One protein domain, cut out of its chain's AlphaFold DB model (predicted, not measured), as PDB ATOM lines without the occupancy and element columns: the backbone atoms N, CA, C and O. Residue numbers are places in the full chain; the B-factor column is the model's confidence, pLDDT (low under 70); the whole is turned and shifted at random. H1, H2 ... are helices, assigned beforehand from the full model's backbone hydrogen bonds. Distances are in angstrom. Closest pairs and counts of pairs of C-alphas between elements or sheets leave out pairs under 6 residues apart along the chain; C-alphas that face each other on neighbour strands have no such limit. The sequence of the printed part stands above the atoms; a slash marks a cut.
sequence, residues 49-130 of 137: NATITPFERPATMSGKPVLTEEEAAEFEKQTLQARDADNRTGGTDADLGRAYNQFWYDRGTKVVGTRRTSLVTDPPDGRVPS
ATOM      1  N   ASN A  49       9.621  49.548  32.554       92.00
ATOM      2  CA  ASN A  49       8.527  49.364  31.609       92.00
ATOM      3  C   ASN A  49       8.983  48.622  30.337       92.00
ATOM      4  O   ASN A  49       8.247  48.611  29.351       92.00
ATOM      5  N   ALA A  50      10.173  48.011  30.348       95.06
ATOM      6  CA  ALA A  50      10.773  47.323  29.212       95.06
ATOM      7  C   ALA A  50       9.998  46.047  28.834       95.06
ATOM      8  O   ALA A  50      10.341  44.923  29.205       95.06
ATOM      9  N   THR A  51       8.944  46.211  28.042       96.75
ATOM     10  CA  THR A  51       8.189  45.123  27.423       96.75
ATOM     11  C   THR A  51       7.671  45.554  26.060       96.75
ATOM     12  O   THR A  51       7.341  46.715  25.832       96.75
ATOM     13  N   ILE A  52       7.534  44.589  25.153       97.19
ATOM     14  CA  ILE A  52       6.859  44.823  23.874       97.19
ATOM     15  C   ILE A  52       5.334  44.677  23.971       97.19
ATOM     16  O   ILE A  52       4.645  44.908  22.979       97.19
ATOM     17  N   THR A  53       4.807  44.288  25.139       97.69
ATOM     18  CA  THR A  53       3.364  44.167  25.379       97.69
ATOM     19  C   THR A  53       2.698  45.530  25.184       97.69
ATOM     20  O   THR A  53       3.071  46.478  25.878       97.69
ATOM     21  N   PRO A  54       1.716  45.655  24.277       96.56
ATOM     22  CA  PRO A  54       0.984  46.901  24.084       96.56
ATOM     23  C   PRO A  54       0.322  47.377  25.377       96.56
ATOM     24  O   PRO A  54      -0.129  46.563  26.184       96.56
ATOM     25  N   PHE A  55       0.221  48.691  25.573       97.31
ATOM     26  CA  PHE A  55      -0.518  49.230  26.715       97.31
ATOM     27  C   PHE A  55      -2.004  48.847  26.631       97.31
ATOM     28  O   PHE A  55      -2.519  48.174  27.524       97.31
ATOM     29  N   GLU A  56      -2.642  49.162  25.502       97.69
ATOM     30  CA  GLU A  56      -4.000  48.737  25.157       97.69
ATOM     31  C   GLU A  56      -3.994  47.622  24.113       97.69
ATOM     32  O   GLU A  56      -3.101  47.554  23.264       97.69
ATOM     33  N   ARG A  57      -5.027  46.777  24.118       97.69
ATOM     34  CA  ARG A  57      -5.143  45.672  23.168       97.69
ATOM     35  C   ARG A  57      -5.354  46.189  21.742       97.69
ATOM     36  O   ARG A  57      -6.372  46.845  21.460       97.69
ATOM     37  N   PRO A  58      -4.455  45.851  20.800       96.19
ATOM     38  CA  PRO A  58      -4.650  46.178  19.396       96.19
ATOM     39  C   PRO A  58      -5.943  45.557  18.862       96.19
ATOM     40  O   PRO A  58      -6.318  44.451  19.251       96.19
ATOM     41  N   ALA A  59      -6.607  46.235  17.923       95.12
ATOM     42  CA  ALA A  59      -7.832  45.719  17.304       95.12
ATOM     43  C   ALA A  59      -7.611  44.356  16.617       95.12
ATOM     44  O   ALA A  59      -8.486  43.496  16.652       95.12
ATOM     45  N   THR A  60      -6.409  44.128  16.078       94.44
ATOM     46  CA  THR A  60      -5.982  42.854  15.476       94.44
ATOM     47  C   THR A  60      -5.929  41.686  16.466       94.44
ATOM     48  O   THR A  60      -5.902  40.537  16.042       94.44
ATOM     49  N   MET A  61      -5.929  41.962  17.775       95.38
ATOM     50  CA  MET A  61      -5.933  40.969  18.853       95.38
ATOM     51  C   MET A  61      -7.240  40.994  19.660       95.38
ATOM     52  O   MET A  61      -7.297  40.445  20.760       95.38
ATOM     53  N   SER A  62      -8.300  41.630  19.149       93.81
ATOM     54  CA  SER A  62      -9.607  41.647  19.815       93.81
ATOM     55  C   SER A  62     -10.102  40.226  20.115       93.81
ATOM     56  O   SER A  62      -9.952  39.319  19.298       93.81
ATOM     57  N   GLY A  63     -10.647  40.013  21.315       93.69
ATOM     58  CA  GLY A  63     -11.091  38.692  21.776       93.69
ATOM     59  C   GLY A  63      -9.965  37.705  22.111       93.69
ATOM     60  O   GLY A  63     -10.252  36.578  22.510       93.69
ATOM     61  N   LYS A  64      -8.693  38.110  22.003       96.12
ATOM     62  CA  LYS A  64      -7.530  37.270  22.305       96.12
ATOM     63  C   LYS A  64      -6.703  37.870  23.447       96.12
ATOM     64  O   LYS A  64      -5.733  38.582  23.194       96.12
ATOM     65  N   PRO A  65      -7.074  37.627  24.717       96.12
ATOM     66  CA  PRO A  65      -6.420  38.259  25.861       96.12
ATOM     67  C   PRO A  65      -5.019  37.713  26.147       96.12
ATOM     68  O   PRO A  65      -4.226  38.419  26.763       96.12
ATOM     69  N   VAL A  66      -4.710  36.486  25.712       97.69
ATOM     70  CA  VAL A  66      -3.452  35.778  25.989       97.69
ATOM     71  C   VAL A  66      -2.964  35.080  24.719       97.69
ATOM     72  O   VAL A  66      -3.767  34.508  23.982       97.69
ATOM     73  N   LEU A  67      -1.658  35.144  24.467       97.88
ATOM     74  CA  LEU A  67      -0.972  34.421  23.394       97.88
ATOM     75  C   LEU A  67      -0.524  33.035  23.872       97.88
ATOM     76  O   LEU A  67      -0.185  32.854  25.048       97.88
ATOM     77  N   THR A  68      -0.463  32.068  22.955       98.38
ATOM     78  CA  THR A  68       0.302  30.836  23.209       98.38
ATOM     79  C   THR A  68       1.805  31.132  23.249       98.38
ATOM     80  O   THR A  68       2.241  32.254  22.983       98.38
ATOM     81  N   GLU A  69       2.621  30.134  23.594       98.12
ATOM     82  CA  GLU A  69       4.078  30.308  23.623       98.12
ATOM     83  C   GLU A  69       4.630  30.607  22.230       98.12
ATOM     84  O   GLU A  69       5.424  31.522  22.040       98.12
ATOM     85  N   GLU A  70       4.152  29.858  21.244       98.31
ATOM     86  CA  GLU A  70       4.570  29.956  19.853       98.31
ATOM     87  C   GLU A  70       4.171  31.311  19.267       98.31
ATOM     88  O   GLU A  70       4.952  31.957  18.571       98.31
ATOM     89  N   GLU A  71       2.966  31.777  19.596       98.00
ATOM     90  CA  GLU A  71       2.466  33.077  19.162       98.00
ATOM     91  C   GLU A  71       3.221  34.234  19.815       98.00
ATOM     92  O   GLU A  71       3.515  35.223  19.147       98.00
ATOM     93  N   ALA A  72       3.557  34.116  21.103       98.31
ATOM     94  CA  ALA A  72       4.393  35.090  21.792       98.31
ATOM     95  C   ALA A  72       5.800  35.141  21.183       98.31
ATOM     96  O   ALA A  72       6.291  36.230  20.893       98.31
ATOM     97  N   ALA A  73       6.420  33.989  20.916       98.44
ATOM     98  CA  ALA A  73       7.743  33.919  20.303       98.44
ATOM     99  C   ALA A  73       7.766  34.539  18.896       98.44
ATOM    100  O   ALA A  73       8.683  35.295  18.561       98.44
ATOM    101  N   GLU A  74       6.746  34.268  18.077       98.25
ATOM    102  CA  GLU A  74       6.635  34.871  16.747       98.25
ATOM    103  C   GLU A  74       6.359  36.380  16.836       98.25
ATOM    104  O   GLU A  74       7.002  37.162  16.134       98.25
ATOM    105  N   PHE A  75       5.480  36.816  17.745       97.50
ATOM    106  CA  PHE A  75       5.217  38.238  17.980       97.50
ATOM    107  C   PHE A  75       6.479  38.992  18.421       97.50
ATOM    108  O   PHE A  75       6.760  40.083  17.916       97.50
ATOM    109  N   GLU A  76       7.268  38.410  19.325       98.19
ATOM    110  CA  GLU A  76       8.554  38.954  19.764       98.19
ATOM    111  C   GLU A  76       9.529  39.092  18.604       98.19
ATOM    112  O   GLU A  76      10.065  40.176  18.372       98.19
ATOM    113  N   LYS A  77       9.709  38.026  17.823       98.25
ATOM    114  CA  LYS A  77      10.594  38.027  16.659       98.25
ATOM    115  C   LYS A  77      10.199  39.100  15.643       98.25
ATOM    116  O   LYS A  77      11.049  39.899  15.252       98.25
ATOM    117  N   GLN A  78       8.928  39.149  15.244       97.56
ATOM    118  CA  GLN A  78       8.430  40.141  14.284       97.56
ATOM    119  C   GLN A  78       8.605  41.567  14.809       97.56
ATOM    120  O   GLN A  78       9.053  42.453  14.081       97.56
ATOM    121  N   THR A  79       8.307  41.789  16.090       96.38
ATOM    122  CA  THR A  79       8.441  43.106  16.717       96.38
ATOM    123  C   THR A  79       9.897  43.563  16.764       96.38
ATOM    124  O   THR A  79      10.178  44.722  16.465       96.38
ATOM    125  N   LEU A  80      10.830  42.673  17.106       95.69
ATOM    126  CA  LEU A  80      12.259  42.993  17.144       95.69
ATOM    127  C   LEU A  80      12.814  43.304  15.755       95.69
ATOM    128  O   LEU A  80      13.550  44.274  15.609       95.69
ATOM    129  N   GLN A  81      12.410  42.546  14.736       95.44
ATOM    130  CA  GLN A  81      12.790  42.815  13.347       95.44
ATOM    131  C   GLN A  81      12.247  44.163  12.858       95.44
ATOM    132  O   GLN A  81      12.968  44.933  12.230       95.44
ATOM    133  N   ALA A  82      10.988  44.479  13.174       92.81
ATOM    134  CA  ALA A  82      10.369  45.741  12.776       92.81
ATOM    135  C   ALA A  82      10.977  46.961  13.492       92.81
ATOM    136  O   ALA A  82      11.006  48.058  12.933       92.81
ATOM    137  N   ARG A  83      11.447  46.780  14.733       92.31
ATOM    138  CA  ARG A  83      12.019  47.843  15.574       92.31
ATOM    139  C   ARG A  83      13.533  47.980  15.458       92.31
ATOM    140  O   ARG A  83      14.083  48.828  16.155       92.31
ATOM    141  N   ASP A  84      14.181  47.179  14.619       93.75
ATOM    142  CA  ASP A  84      15.630  47.191  14.463       93.75
ATOM    143  C   ASP A  84      16.127  48.576  14.009       93.75
ATOM    144  O   ASP A  84      15.943  48.988  12.859       93.75
ATOM    145  N   ALA A  85      16.727  49.317  14.943       93.62
ATOM    146  CA  ALA A  85      17.320  50.624  14.676       93.62
ATOM    147  C   ALA A  85      18.683  50.525  13.963       93.62
ATOM    148  O   ALA A  85      19.181  51.518  13.428       93.62
ATOM    149  N   ASP A  86      19.282  49.335  13.896       93.81
ATOM    150  CA  ASP A  86      20.529  49.117  13.160       93.81
ATOM    151  C   ASP A  86      20.290  48.942  11.659       93.81
ATOM    152  O   ASP A  86      21.210  49.109  10.856       93.81
ATOM    153  N   ASN A  87      19.040  48.714  11.253       92.75
ATOM    154  CA  ASN A  87      18.640  48.703   9.857       92.75
ATOM    155  C   ASN A  87      18.687  50.117   9.238       92.75
ATOM    156  O   ASN A  87      17.868  50.977   9.558       92.75
ATOM    157  N   ARG A  88      19.602  50.327   8.280       90.56
ATOM    158  CA  ARG A  88      19.809  51.607   7.563       90.56
ATOM    159  C   ARG A  88      19.100  51.696   6.210       90.56
ATOM    160  O   ARG A  88      19.463  52.497   5.352       90.56
ATOM    161  N   THR A  89      18.085  50.864   5.995       91.56
ATOM    162  CA  THR A  89      17.202  50.960   4.825       91.56
ATOM    163  C   THR A  89      16.059  51.957   5.067       91.56
ATOM    164  O   THR A  89      15.704  52.266   6.208       91.56
ATOM    165  N   GLY A  90      15.450  52.457   3.984       88.25
ATOM    166  CA  GLY A  90      14.308  53.384   4.048       88.25
ATOM    167  C   GLY A  90      14.638  54.860   3.801       88.25
ATOM    168  O   GLY A  90      13.741  55.692   3.881       88.25
ATOM    169  N   GLY A  91      15.889  55.186   3.458       93.25
ATOM    170  CA  GLY A  91      16.308  56.547   3.102       93.25
ATOM    171  C   GLY A  91      16.572  57.454   4.308       93.25
ATOM    172  O   GLY A  91      16.525  57.015   5.455       93.25
ATOM    173  N   THR A  92      16.870  58.725   4.032       93.44
ATOM    174  CA  THR A  92      17.332  59.705   5.030       93.44
ATOM    175  C   THR A  92      16.355  59.889   6.190       93.44
ATOM    176  O   THR A  92      16.784  59.856   7.336       93.44
ATOM    177  N   ASP A  93      15.053  60.010   5.929       92.50
ATOM    178  CA  ASP A  93      14.061  60.221   6.994       92.50
ATOM    179  C   ASP A  93      13.991  59.033   7.964       92.50
ATOM    180  O   ASP A  93      13.903  59.208   9.180       92.50
ATOM    181  N   ALA A  94      14.075  57.810   7.435       90.56
ATOM    182  CA  ALA A  94      14.065  56.597   8.243       90.56
ATOM    183  C   ALA A  94      15.362  56.425   9.050       90.56
ATOM    184  O   ALA A  94      15.313  55.915  10.168       90.56
ATOM    185  N   ASP A  95      16.501  56.846   8.495       89.75
ATOM    186  CA  ASP A  95      17.797  56.847   9.180       89.75
ATOM    187  C   ASP A  95      17.822  57.878  10.321       89.75
ATOM    188  O   ASP A  95      18.169  57.549  11.454       89.75
ATOM    189  N   LEU A  96      17.312  59.090  10.073       90.62
ATOM    190  CA  LEU A  96      17.139  60.125  11.100       90.62
ATOM    191  C   LEU A  96      16.179  59.677  12.214       90.62
ATOM    192  O   LEU A  96      16.433  59.935  13.390       90.62
ATOM    193  N   GLY A  97      15.105  58.956  11.877       89.06
ATOM    194  CA  GLY A  97      14.194  58.356  12.859       89.06
ATOM    195  C   GLY A  97      14.823  57.233  13.699       89.06
ATOM    196  O   GLY A  97      14.316  56.905  14.773       89.06
ATOM    197  N   ARG A  98      15.944  56.660  13.243       92.88
ATOM    198  CA  ARG A  98      16.753  55.632  13.922       92.88
ATOM    199  C   ARG A  98      18.115  56.195  14.354       92.88
ATOM    200  O   ARG A  98      19.112  55.483  14.329       92.88
ATOM    201  N   ALA A  99      18.156  57.460  14.784       88.31
ATOM    202  CA  ALA A  99      19.382  58.214  15.087       88.31
ATOM    203  C   ALA A  99      20.399  57.521  16.025       88.31
ATOM    204  O   ALA A  99      21.582  57.856  16.002       88.31
ATOM    205  N   TYR A 100      19.954  56.565  16.846       91.00
ATOM    206  CA  TYR A 100      20.810  55.734  17.694       91.00
ATOM    207  C   TYR A 100      20.771  54.272  17.254       91.00
ATOM    208  O   TYR A 100      19.737  53.780  16.803       91.00
ATOM    209  N   ASN A 101      21.881  53.558  17.465       91.12
ATOM    210  CA  ASN A 101      21.907  52.109  17.291       91.12
ATOM    211  C   ASN A 101      20.990  51.412  18.318       91.12
ATOM    212  O   ASN A 101      20.671  51.964  19.376       91.12
ATOM    213  N   GLN A 102      20.556  50.191  18.003       91.81
ATOM    214  CA  GLN A 102      19.509  49.483  18.750       91.81
ATOM    215  C   GLN A 102      19.839  49.304  20.240       91.81
ATOM    216  O   GLN A 102      18.937  49.314  21.076       91.81
ATOM    217  N   PHE A 103      21.127  49.194  20.572       91.31
ATOM    218  CA  PHE A 103      21.639  49.036  21.933       91.31
ATOM    219  C   PHE A 103      21.151  50.112  22.922       91.31
ATOM    220  O   PHE A 103      20.930  49.798  24.088       91.31
ATOM    221  N   TRP A 104      20.954  51.360  22.481       91.75
ATOM    222  CA  TRP A 104      20.561  52.464  23.374       91.75
ATOM    223  C   TRP A 104      19.072  52.495  23.736       91.75
ATOM    224  O   TRP A 104      18.657  53.313  24.556       91.75
ATOM    225  N   TYR A 105      18.252  51.632  23.138       92.00
ATOM    226  CA  TYR A 105      16.812  51.640  23.362       92.00
ATOM    227  C   TYR A 105      16.368  50.593  24.388       92.00
ATOM    228  O   TYR A 105      16.319  49.402  24.085       92.00
ATOM    229  N   ASP A 106      15.882  51.042  25.547       91.88
ATOM    230  CA  ASP A 106      15.283  50.176  26.576       91.88
ATOM    231  C   ASP A 106      13.779  49.923  26.333       91.88
ATOM    232  O   ASP A 106      12.908  50.242  27.137       91.88
ATOM    233  N   ARG A 107      13.438  49.399  25.149       92.38
ATOM    234  CA  ARG A 107      12.038  49.152  24.732       92.38
ATOM    235  C   ARG A 107      11.521  47.761  25.121       92.38
ATOM    236  O   ARG A 107      10.391  47.411  24.777       92.38
ATOM    237  N   GLY A 108      12.352  46.966  25.797       95.19
ATOM    238  CA  GLY A 108      12.124  45.546  26.045       95.19
ATOM    239  C   GLY A 108      12.135  44.690  24.776       95.19
ATOM    240  O   GLY A 108      12.026  45.177  23.650       95.19
ATOM    241  N   THR A 109      12.261  43.378  24.966       96.56
ATOM    242  CA  THR A 109      12.291  42.396  23.866       96.56
ATOM    243  C   THR A 109      11.261  41.283  24.015       96.56
ATOM    244  O   THR A 109      11.083  40.486  23.098       96.56
ATOM    245  N   LYS A 110      10.582  41.240  25.164       97.69
ATOM    246  CA  LYS A 110       9.675  40.170  25.562       97.69
ATOM    247  C   LYS A 110       8.286  40.693  25.875       97.69
ATOM    248  O   LYS A 110       8.129  41.820  26.373       97.69
ATOM    249  N   VAL A 111       7.273  39.879  25.590       97.81
ATOM    250  CA  VAL A 111       5.956  40.087  26.201       97.81
ATOM    251  C   VAL A 111       6.069  39.840  27.708       97.81
ATOM    252  O   VAL A 111       7.008  39.204  28.186       97.81
ATOM    253  N   VAL A 112       5.140  40.375  28.496       97.12
ATOM    254  CA  VAL A 112       5.115  40.084  29.936       97.12
ATOM    255  C   VAL A 112       4.903  38.586  30.173       97.12
ATOM    256  O   VAL A 112       4.291  37.908  29.353       97.12
ATOM    257  N   GLY A 113       5.346  38.066  31.322       96.25
ATOM    258  CA  GLY A 113       5.332  36.619  31.599       96.25
ATOM    259  C   GLY A 113       3.953  35.944  31.534       96.25
ATOM    260  O   GLY A 113       3.866  34.738  31.336       96.25
ATOM    261  N   THR A 114       2.862  36.705  31.647       96.69
ATOM    262  CA  THR A 114       1.494  36.192  31.456       96.69
ATOM    263  C   THR A 114       1.091  36.039  29.986       96.69
ATOM    264  O   THR A 114       0.012  35.522  29.716       96.69
ATOM    265  N   ARG A 115       1.923  36.498  29.037       97.88
ATOM    266  CA  ARG A 115       1.674  36.538  27.583       97.88
ATOM    267  C   ARG A 115       0.371  37.244  27.201       97.88
ATOM    268  O   ARG A 115      -0.217  36.967  26.156       97.88
ATOM    269  N   ARG A 116      -0.099  38.159  28.053       97.62
ATOM    270  CA  ARG A 116      -1.275  38.981  27.759       97.62
ATOM    271  C   ARG A 116      -0.997  39.914  26.585       97.62
ATOM    272  O   ARG A 116       0.114  40.413  26.433       97.62
ATOM    273  N   THR A 117      -2.020  40.186  25.791       97.81
ATOM    274  CA  THR A 117      -1.937  41.056  24.604       97.81
ATOM    275  C   THR A 117      -2.102  42.548  24.916       97.81
ATOM    276  O   THR A 117      -2.078  43.374  24.006       97.81
ATOM    277  N   SER A 118      -2.275  42.903  26.193       98.12
ATOM    278  CA  SER A 118      -2.420  44.275  26.690       98.12
ATOM    279  C   SER A 118      -1.921  44.398  28.130       98.12
ATOM    280  O   SER A 118      -2.046  43.452  28.907       98.12
ATOM    281  N   LEU A 119      -1.382  45.554  28.522       97.38
ATOM    282  CA  LEU A 119      -1.072  45.849  29.926       97.38
ATOM    283  C   LEU A 119      -2.331  46.189  30.724       97.38
ATOM    284  O   LEU A 119      -2.427  45.793  31.886       97.38
ATOM    285  N   VAL A 120      -3.303  46.851  30.093       97.12
ATOM    286  CA  VAL A 120      -4.654  47.011  30.637       97.12
ATOM    287  C   VAL A 120      -5.339  45.644  30.663       97.12
ATOM    288  O   VAL A 120      -5.438  44.968  29.635       97.12
ATOM    289  N   THR A 121      -5.775  45.213  31.845       94.94
ATOM    290  CA  THR A 121      -6.439  43.911  32.054       94.94
ATOM    291  C   THR A 121      -7.918  44.022  32.369       94.94
ATOM    292  O   THR A 121      -8.647  43.062  32.140       94.94
ATOM    293  N   ASP A 122      -8.330  45.158  32.916       94.12
ATOM    294  CA  ASP A 122      -9.713  45.471  33.225       94.12
ATOM    295  C   ASP A 122      -9.998  46.866  32.661       94.12
ATOM    296  O   ASP A 122      -9.261  47.798  33.010       94.12
ATOM    297  N   PRO A 123     -10.984  47.026  31.764       94.44
ATOM    298  CA  PRO A 123     -11.946  46.039  31.262       94.44
ATOM    299  C   PRO A 123     -11.331  44.871  30.459       94.44
ATOM    300  O   PRO A 123     -10.213  44.981  29.940       94.44
ATOM    301  N   PRO A 124     -12.046  43.729  30.324       94.56
ATOM    302  CA  PRO A 124     -11.534  42.532  29.652       94.56
ATOM    303  C   PRO A 124     -11.165  42.726  28.184       94.56
ATOM    304  O   PRO A 124     -10.424  41.906  27.644       94.56
ATOM    305  N   ASP A 125     -11.654  43.781  27.528       95.06
ATOM    306  CA  ASP A 125     -11.282  44.170  26.163       95.06
ATOM    307  C   ASP A 125      -9.865  44.771  26.074       95.06
ATOM    308  O   ASP A 125      -9.303  44.852  24.979       95.06
ATOM    309  N   GLY A 126      -9.232  45.027  27.223       96.75
ATOM    310  CA  GLY A 126      -7.850  45.457  27.348       96.75
ATOM    311  C   GLY A 126      -7.637  46.895  26.902       96.75
ATOM    312  O   GLY A 126      -6.545  47.210  26.430       96.75
ATOM    313  N   ARG A 127      -8.664  47.743  26.995       96.50
ATOM    314  CA  ARG A 127      -8.607  49.164  26.638       96.50
ATOM    315  C   ARG A 127      -8.887  50.043  27.841       96.50
ATOM    316  O   ARG A 127      -9.583  49.637  28.766       96.50
ATOM    317  N   VAL A 128      -8.322  51.244  27.839       95.75
ATOM    318  CA  VAL A 128      -8.585  52.220  28.891       95.75
ATOM    319  C   VAL A 128     -10.060  52.625  28.812       95.75
ATOM    320  O   VAL A 128     -10.530  52.998  27.732       95.75
ATOM    321  N   PRO A 129     -10.811  52.562  29.927       93.19
ATOM    322  CA  PRO A 129     -12.177  53.057  29.966       93.19
ATOM    323  C   PRO A 129     -12.258  54.527  29.566       93.19
ATOM    324  O   PRO A 129     -11.332  55.305  29.797       93.19
ATOM    325  N   SER A 130     -13.403  54.933  29.026       93.00
ATOM    326  CA  SER A 130     -13.679  56.354  28.829       93.00
ATOM    327  C   SER A 130     -13.562  57.112  30.154       93.00
ATOM    328  O   SER A 130     -13.990  56.621  31.200       93.00
TER     329      SER A 130
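Overview. This is residues 49 to 130 of the 137 residues of an uncharacterized protein of Acidobacteria bacterium (UniProt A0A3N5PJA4). This domain has little regular structure: one longer helix, H1, runs between a head of loops, residues 49 to 68 and 110 to 130, and the short helix H2 near the other end of the longest axis. From H2, residues 98 to 109 fold back toward that head. The printed part has 82 residues with two named helices, H1 then H2, and no named strand; the class is all helix, with only 21 residues in named elements. It is loose, with a radius of gyration of the C-alphas of 14.7 A and spans of 41 by 32 by 22 A.

Along the chain. Find C-alpha 69 at (4.078, 30.308, 23.623); from there H1, residues 69 to 82, runs 19.9 A. Then find H2, residues 91 to 97, ending at C-alpha 97 at (14.194, 58.356, 12.859).

Arrangement. H1 and H2 are apart, joined by a short link of 8 residues. In both, each O i to N i+4 pair is within hydrogen-bond range.

Size, cuts and confidence. Look at Thr 92 and Pro 124, whose C-alphas are the two farthest apart, 41.6 A. The printed part has no cut, and no printed residue is under 70 in pLDDT.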